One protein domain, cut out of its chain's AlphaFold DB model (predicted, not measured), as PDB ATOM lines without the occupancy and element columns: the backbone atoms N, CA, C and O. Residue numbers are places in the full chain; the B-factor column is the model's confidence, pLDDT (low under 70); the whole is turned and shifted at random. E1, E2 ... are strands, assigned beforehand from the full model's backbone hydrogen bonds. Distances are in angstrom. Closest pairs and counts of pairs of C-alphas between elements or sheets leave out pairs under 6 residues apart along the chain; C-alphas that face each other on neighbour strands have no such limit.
ATOM      1  N   LYS A   3      46.191 -48.794 109.642       92.62
ATOM      2  CA  LYS A   3      45.281 -49.517 110.539       92.62
ATOM      3  C   LYS A   3      43.884 -48.922 110.431       92.62
ATOM      4  O   LYS A   3      43.727 -47.713 110.558       92.62
ATOM      5  N   LEU A   4      42.888 -49.781 110.230       93.88
ATOM      6  CA  LEU A   4      41.473 -49.420 110.222       93.88
ATOM      7  C   LEU A   4      40.801 -50.023 111.454       93.88
ATOM      8  O   LEU A   4      40.932 -51.219 111.711       93.88
ATOM      9  N   ARG A   5      40.085 -49.196 112.214       95.44
ATOM     10  CA  ARG A   5      39.288 -49.618 113.368       95.44
ATOM     11  C   ARG A   5      37.936 -48.935 113.299       95.44
ATOM     12  O   ARG A   5      37.867 -47.743 113.035       95.44
ATOM     13  N   CYS A   6      36.869 -49.668 113.570       93.56
ATOM     14  CA  CYS A   6      35.517 -49.126 113.534       93.56
ATOM     15  C   CYS A   6      34.844 -49.302 114.889       93.56
ATOM     16  O   CYS A   6      35.090 -50.273 115.602       93.56
ATOM     17  N   SER A   7      33.976 -48.359 115.210       95.12
ATOM     18  CA  SER A   7      33.021 -48.426 116.310       95.12
ATOM     19  C   SER A   7      31.617 -48.163 115.761       95.12
ATOM     20  O   SER A   7      31.431 -47.992 114.550       95.12
ATOM     21  N   GLU A   8      30.631 -48.116 116.650       95.62
ATOM     22  CA  GLU A   8      29.250 -47.779 116.296       95.62
ATOM     23  C   GLU A   8      29.118 -46.354 115.742       95.62
ATOM     24  O   GLU A   8      28.279 -46.110 114.882       95.62
ATOM     25  N   THR A   9      29.969 -45.422 116.185       96.25
ATOM     26  CA  THR A   9      29.850 -43.987 115.866       96.25
ATOM     27  C   THR A   9      31.017 -43.420 115.062       96.25
ATOM     28  O   THR A   9      30.888 -42.353 114.465       96.25
ATOM     29  N   ASN A  10      32.155 -44.118 115.016       97.00
ATOM     30  CA  ASN A  10      33.394 -43.616 114.421       97.00
ATOM     31  C   ASN A  10      34.114 -44.667 113.569       97.00
ATOM     32  O   ASN A  10      34.160 -45.849 113.925       97.00
ATOM     33  N   ILE A  11      34.754 -44.197 112.499       96.31
ATOM     34  CA  ILE A  11      35.709 -44.926 111.665       96.31
ATOM     35  C   ILE A  11      37.083 -44.291 111.877       96.31
ATOM     36  O   ILE A  11      37.286 -43.123 111.560       96.31
ATOM     37  N   TYR A  12      38.031 -45.064 112.389       96.44
ATOM     38  CA  TYR A  12      39.391 -44.627 112.674       96.44
ATOM     39  C   TYR A  12      40.361 -45.194 111.644       96.44
ATOM     40  O   TYR A  12      40.429 -46.411 111.454       96.44
ATOM     41  N   ILE A  13      41.153 -44.318 111.031       94.50
ATOM     42  CA  ILE A  13      42.263 -44.680 110.155       94.50
ATOM     43  C   ILE A  13      43.548 -44.122 110.757       94.50
ATOM     44  O   ILE A  13      43.716 -42.910 110.865       94.50
ATOM     45  N   ASP A  14      44.485 -45.000 111.099       92.62
ATOM     46  CA  ASP A  14      45.835 -44.595 111.479       92.62
ATOM     47  C   ASP A  14      46.804 -44.900 110.337       92.62
ATOM     48  O   ASP A  14      46.982 -46.054 109.937       92.62
ATOM     49  N   ILE A  15      47.431 -43.855 109.809       89.88
ATOM     50  CA  ILE A  15      48.418 -43.899 108.734       89.88
ATOM     51  C   ILE A  15      49.757 -43.507 109.337       89.88
ATOM     52  O   ILE A  15      49.983 -42.340 109.677       89.88
ATOM     53  N   HIS A  16      50.649 -44.489 109.418       87.31
ATOM     54  CA  HIS A  16      52.001 -44.290 109.908       87.31
ATOM     55  C   HIS A  16      53.044 -44.538 108.827       87.31
ATOM     56  O   HIS A  16      52.953 -45.512 108.067       87.31
ATOM     57  N   LYS A  17      54.080 -43.702 108.819       86.62
ATOM     58  CA  LYS A  17      55.312 -43.969 108.070       86.62
ATOM     59  C   LYS A  17      56.228 -44.897 108.867       86.62
ATOM     60  O   LYS A  17      56.163 -44.932 110.092       86.62
ATOM     61  N   GLN A  18      57.076 -45.640 108.163       83.06
ATOM     62  CA  GLN A  18      58.101 -46.482 108.774       83.06
ATOM     63  C   GLN A  18      59.415 -46.304 108.011       83.06
ATOM     64  O   GLN A  18      59.433 -46.416 106.784       83.06
ATOM     65  N   GLY A  19      60.502 -46.026 108.735       83.69
ATOM     66  CA  GLY A  19      61.826 -45.790 108.155       83.69
ATOM     67  C   GLY A  19      61.865 -44.600 107.187       83.69
ATOM     68  O   GLY A  19      61.093 -43.650 107.309       83.69
ATOM     69  N   ASN A  20      62.747 -44.676 106.186       83.50
ATOM     70  CA  ASN A  20      62.975 -43.624 105.184       83.50
ATOM     71  C   ASN A  20      61.911 -43.602 104.073       83.50
ATOM     72  O   ASN A  20      62.223 -43.391 102.902       83.50
ATOM     73  N   TRP A  21      60.657 -43.884 104.415       83.75
ATOM     74  CA  TRP A  21      59.579 -43.906 103.440       83.75
ATOM     75  C   TRP A  21      59.355 -42.515 102.833       83.75
ATOM     76  O   TRP A  21      59.100 -41.546 103.550       83.75
ATOM     77  N   ILE A  22      59.413 -42.449 101.503       83.12
ATOM     78  CA  ILE A  22      59.102 -41.261 100.708       83.12
ATOM     79  C   ILE A  22      57.781 -41.541  99.980       83.12
ATOM     80  O   ILE A  22      57.730 -42.458  99.154       83.12
ATOM     81  N   PRO A  23      56.698 -40.809 100.285       82.69
ATOM     82  CA  PRO A  23      55.417 -41.047  99.643       82.69
ATOM     83  C   PRO A  23      55.453 -40.653  98.161       82.69
ATOM     84  O   PRO A  23      55.920 -39.575  97.803       82.69
ATOM     85  N   ALA A  24      54.884 -41.498  97.297       87.50
ATOM     86  CA  ALA A  24      54.709 -41.191  95.872       87.50
ATOM     87  C   ALA A  24      53.637 -40.111  95.612       87.50
ATOM     88  O   ALA A  24      53.587 -39.525  94.533       87.50
ATOM     89  N   TYR A  25      52.785 -39.839  96.605       89.06
ATOM     90  CA  TYR A  25      51.684 -38.881  96.535       89.06
ATOM     91  C   TYR A  25      51.730 -37.945  97.740       89.06
ATOM     92  O   TYR A  25      52.084 -38.357  98.838       89.06
ATOM     93  N   LYS A  26      51.345 -36.683  97.554       89.19
ATOM     94  CA  LYS A  26      51.358 -35.691  98.643       89.19
ATOM     95  C   LYS A  26      50.144 -35.798  99.557       89.19
ATOM     96  O   LYS A  26      50.216 -35.401 100.715       89.19
ATOM     97  N   GLU A  27      49.033 -36.298  99.030       92.19
ATOM     98  CA  GLU A  27      47.736 -36.287  99.695       92.19
ATOM     99  C   GLU A  27      46.936 -37.537  99.334       92.19
ATOM    100  O   GLU A  27      47.124 -38.125  98.266       92.19
ATOM    101  N   LEU A  28      46.025 -37.923 100.222       90.38
ATOM    102  CA  LEU A  28      45.052 -38.986 100.013       90.38
ATOM    103  C   LEU A  28      43.647 -38.411 100.123       90.38
ATOM    104  O   LEU A  28      43.343 -37.694 101.070       90.38
ATOM    105  N   ARG A  29      42.767 -38.780  99.193       92.69
ATOM    106  CA  ARG A  29      41.330 -38.545  99.333       92.69
ATOM    107  C   ARG A  29      40.683 -39.810  99.871       92.69
ATOM    108  O   ARG A  29      40.737 -40.842  99.207       92.69
ATOM    109  N   ILE A  30      40.050 -39.725 101.037       90.69
ATOM    110  CA  ILE A  30      39.320 -40.855 101.620       90.69
ATOM    111  C   ILE A  30      37.827 -40.613 101.451       90.69
ATOM    112  O   ILE A  30      37.285 -39.606 101.903       90.69
ATOM    113  N   THR A  31      37.162 -41.540 100.770       92.19
ATOM    114  CA  THR A  31      35.717 -41.523 100.562       92.19
ATOM    115  C   THR A  31      35.052 -42.584 101.427       92.19
ATOM    116  O   THR A  31      35.632 -43.629 101.721       92.19
ATOM    117  N   LEU A  32      33.821 -42.296 101.836       90.06
ATOM    118  CA  LEU A  32      32.945 -43.235 102.522       90.06
ATOM    119  C   LEU A  32      31.695 -43.455 101.663       90.06
ATOM    120  O   LEU A  32      31.337 -42.549 100.902       90.06
ATOM    121  N   PRO A  33      31.034 -44.620 101.773       91.94
ATOM    122  CA  PRO A  33      29.733 -44.843 101.151       91.94
ATOM    123  C   PRO A  33      28.733 -43.743 101.519       91.94
ATOM    124  O   PRO A  33      28.789 -43.181 102.610       91.94
ATOM    125  N   ASP A  34      27.791 -43.434 100.630       88.75
ATOM    126  CA  ASP A  34      26.880 -42.304 100.853       88.75
ATOM    127  C   ASP A  34      25.940 -42.478 102.046       88.75
ATOM    128  O   ASP A  34      25.529 -41.484 102.642       88.75
ATOM    129  N   ASN A  35      25.647 -43.722 102.420       93.00
ATOM    130  CA  ASN A  35      24.848 -44.075 103.590       93.00
ATOM    131  C   ASN A  35      25.669 -44.190 104.885       93.00
ATOM    132  O   ASN A  35      25.106 -44.518 105.928       93.00
ATOM    133  N   GLU A  36      26.979 -43.950 104.833       93.50
ATOM    134  CA  GLU A  36      27.827 -43.957 106.015       93.50
ATOM    135  C   GLU A  36      27.645 -42.661 106.810       93.50
ATOM    136  O   GLU A  36      27.909 -41.565 106.312       93.50
ATOM    137  N   THR A  37      27.205 -42.794 108.058       93.44
ATOM    138  CA  THR A  37      26.928 -41.665 108.959       93.44
ATOM    139  C   THR A  37      27.956 -41.528 110.075       93.44
ATOM    140  O   THR A  37      27.971 -40.511 110.771       93.44
ATOM    141  N   ARG A  38      28.825 -42.529 110.257       94.94
ATOM    142  CA  ARG A  38      29.874 -42.506 111.278       94.94
ATOM    143  C   ARG A  38      30.915 -41.437 110.966       94.94
ATOM    144  O   ARG A  38      31.256 -41.181 109.811       94.94
ATOM    145  N   GLN A  39      31.464 -40.841 112.017       95.19
ATOM    146  CA  GLN A  39      32.504 -39.828 111.890       95.19
ATOM    147  C   GLN A  39      33.819 -40.466 111.426       95.19
ATOM    148  O   GLN A  39      34.269 -41.467 111.987       95.19
ATOM    149  N   LEU A  40      34.448 -39.874 110.410       95.62
ATOM    150  CA  LEU A  40      35.775 -40.274 109.960       95.62
ATOM    151  C   LEU A  40      36.838 -39.581 110.811       95.62
ATOM    152  O   LEU A  40      36.848 -38.357 110.930       95.62
ATOM    153  N   VAL A  41      37.759 -40.362 111.363       95.19
ATOM    154  CA  VAL A  41      38.881 -39.872 112.160       95.19
ATOM    155  C   VAL A  41      40.178 -40.425 111.578       95.19
ATOM    156  O   VAL A  41      40.395 -41.634 111.586       95.19
ATOM    157  N   ILE A  42      41.060 -39.552 111.088       93.44
ATOM    158  CA  ILE A  42      42.356 -39.942 110.516       93.44
ATOM    159  C   ILE A  42      43.476 -39.411 111.405       93.44
ATOM    160  O   ILE A  42      43.571 -38.208 111.657       93.44
ATOM    161  N   ASN A  43      44.336 -40.304 111.900       92.38
ATOM    162  CA  ASN A  43      45.430 -39.980 112.821       92.38
ATOM    163  C   ASN A  43      44.982 -39.177 114.063       92.38
ATOM    164  O   ASN A  43      45.782 -38.445 114.651       92.38
ATOM    165  N   GLY A  44      43.729 -39.336 114.497       92.31
ATOM    166  CA  GLY A  44      43.137 -38.637 115.645       92.31
ATOM    167  C   GLY A  44      42.452 -37.303 115.324       92.31
ATOM    168  O   GLY A  44      41.880 -36.709 116.230       92.31
ATOM    169  N   ASN A  45      42.469 -36.847 114.069       91.56
ATOM    170  CA  ASN A  45      41.742 -35.651 113.638       91.56
ATOM    171  C   ASN A  45      40.437 -36.051 112.949       91.56
ATOM    172  O   ASN A  45      40.414 -37.031 112.209       91.56
ATOM    173  N   VAL A  46      39.368 -35.288 113.169       93.69
ATOM    174  CA  VAL A  46      38.086 -35.481 112.480       93.69
ATOM    175  C   VAL A  46      38.202 -34.986 111.041       93.69
ATOM    176  O   VAL A  46      38.705 -33.890 110.815       93.69
ATOM    177  N   PHE A  47      37.721 -35.783 110.090       93.38
ATOM    178  CA  PHE A  47      37.719 -35.470 108.663       93.38
ATOM    179  C   PHE A  47      36.309 -35.516 108.087       93.38
ATOM    180  O   PHE A  47      35.477 -36.341 108.474       93.38
ATOM    181  N   THR A  48      36.067 -34.667 107.094       90.38
ATOM    182  CA  THR A  48      34.870 -34.761 106.257       90.38
ATOM    183  C   THR A  48      35.097 -35.792 105.150       90.38
ATOM    184  O   THR A  48      36.195 -35.901 104.601       90.38
ATOM    185  N   LYS A  49      34.064 -36.563 104.778       83.81
ATOM    186  CA  LYS A  49      34.181 -37.510 103.656       83.81
ATOM    187  C   LYS A  49      34.622 -36.777 102.378       83.81
ATOM    188  O   LYS A  49      34.031 -35.770 102.002       83.81
ATOM    189  N   GLY A  50      35.653 -37.288 101.707       85.69
ATOM    190  CA  GLY A  50      36.206 -36.699 100.482       85.69
ATOM    191  C   GLY A  50      37.226 -35.573 100.689       85.69
ATOM    192  O   GLY A  50      37.781 -35.082  99.703       85.69
ATOM    193  N   GLU A  51      37.508 -35.190 101.933       90.75
ATOM    194  CA  GLU A  51      38.578 -34.250 102.270       90.75
ATOM    195  C   GLU A  51      39.972 -34.853 101.997       90.75
ATOM    196  O   GLU A  51      40.153 -36.077 101.961       90.75
ATOM    197  N   LEU A  52      40.956 -33.984 101.744       91.00
ATOM    198  CA  LEU A  52      42.333 -34.370 101.435       91.00
ATOM    199  C   LEU A  52      43.161 -34.491 102.720       91.00
ATOM    200  O   LEU A  52      43.319 -33.534 103.471       91.00
ATOM    201  N   PHE A  53      43.732 -35.670 102.944       89.62
ATOM    202  CA  PHE A  53      44.678 -35.946 104.019       89.62
ATOM    203  C   PHE A  53      46.116 -35.799 103.516       89.62
ATOM    204  O   PHE A  53      46.541 -36.547 102.633       89.62
ATOM    205  N   SER A  54      46.891 -34.875 104.088       89.19
ATOM    206  CA  SER A  54      48.289 -34.661 103.698       89.19
ATOM    207  C   SER A  54      49.232 -35.734 104.254       89.19
ATOM    208  O   SER A  54      49.253 -36.018 105.449       89.19
ATOM    209  N   LEU A  55      50.085 -36.275 103.382       85.19
ATOM    210  CA  LEU A  55      51.144 -37.233 103.710       85.19
ATOM    211  C   LEU A  55      52.483 -36.563 104.045       85.19
ATOM    212  O   LEU A  55      53.466 -37.261 104.272       85.19
TER     213      LEU A  55
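This is residues 3 to 55 of the 61 residues of the protein "Alpha-glucosidase" of Actinobacillus pleuropneumoniae (UniProt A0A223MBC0). Picture a twisted four-stranded sheet, E1, E2, E4 and E5, with a small two-stranded ribbon, E3 and E6, across from its E4 and E5 side, so that the two sheets are only partly face to face. Residues 18 to 26 and residues 30 to 38 loop round the two ends of the long axis, joining the sheet to the ribbon and back. The printed part has 53 residues, with no named helix and six named strands, E1 to E6 in chain order; the class is all strand, though only 25 residues are in named strands. The sheet runs E1, E2, E4, E5 and is mixed; the ribbon is antiparallel. The whole is only just loose, close to compact, with a radius of gyration of the C-alphas of 12.0 A, and only just elongated, spanning 37 by 18 by 15 A.

Begin at E1, residues 3 to 6, an edge strand that forms a hairpin with E2, residues 10 to 17. They are antiparallel at 172 degrees; look for N 5 and O 12, 2.9 A apart, within hydrogen-bond range. On E2, find N 11, which is 2.8 A from O 39 of E4, residues 39 to 42; these two strands are parallel at 10 degrees. E4 forms a hairpin with the other edge strand, E5, residues 45 to 47, antiparallel at 125 degrees, with N 47 and O 40 2.8 A apart. From edge to edge the strands' lines turn by 72 degrees. In the second sheet, E3, residues 27 to 29, and E6, residues 52 to 54, are antiparallel at 152 degrees, with N 28 and O 53 2.8 A apart. Between the sheets, the closest C-alphas of E4 and E6 are those of Ile 42 and Phe 53, 8.0 A apart. E1 is apart from E3, E5 and E6.

Find C-alpha 3 at (45.281, -49.517, 110.539); from there E1 runs 10.2 A to Cys 6. E2, the longest strand, starts at C-alpha 10, (33.394, -43.616, 114.421), and runs 22.8 A to Lys 17. E3 covers 6.8 A from Glu 27 to Arg 29, and E4 covers 9.9 A from Gln 39 to Ile 42. E5, from Asn 45 to Phe 47, and E6, from Leu 52 to Ser 54, each measure 6.4 A; E6 ends at C-alpha 54, (48.289, -34.661, 103.698).

The two C-alphas farthest apart are those of Asn 20 and Asn 35, 38.2 A. The printed part has no cut and no long link; the links E2 to E3 and E3 to E4 are short, with 9 residues each. The mean pLDDT of the printed part is 91.0, and no printed residue of this model is under 70.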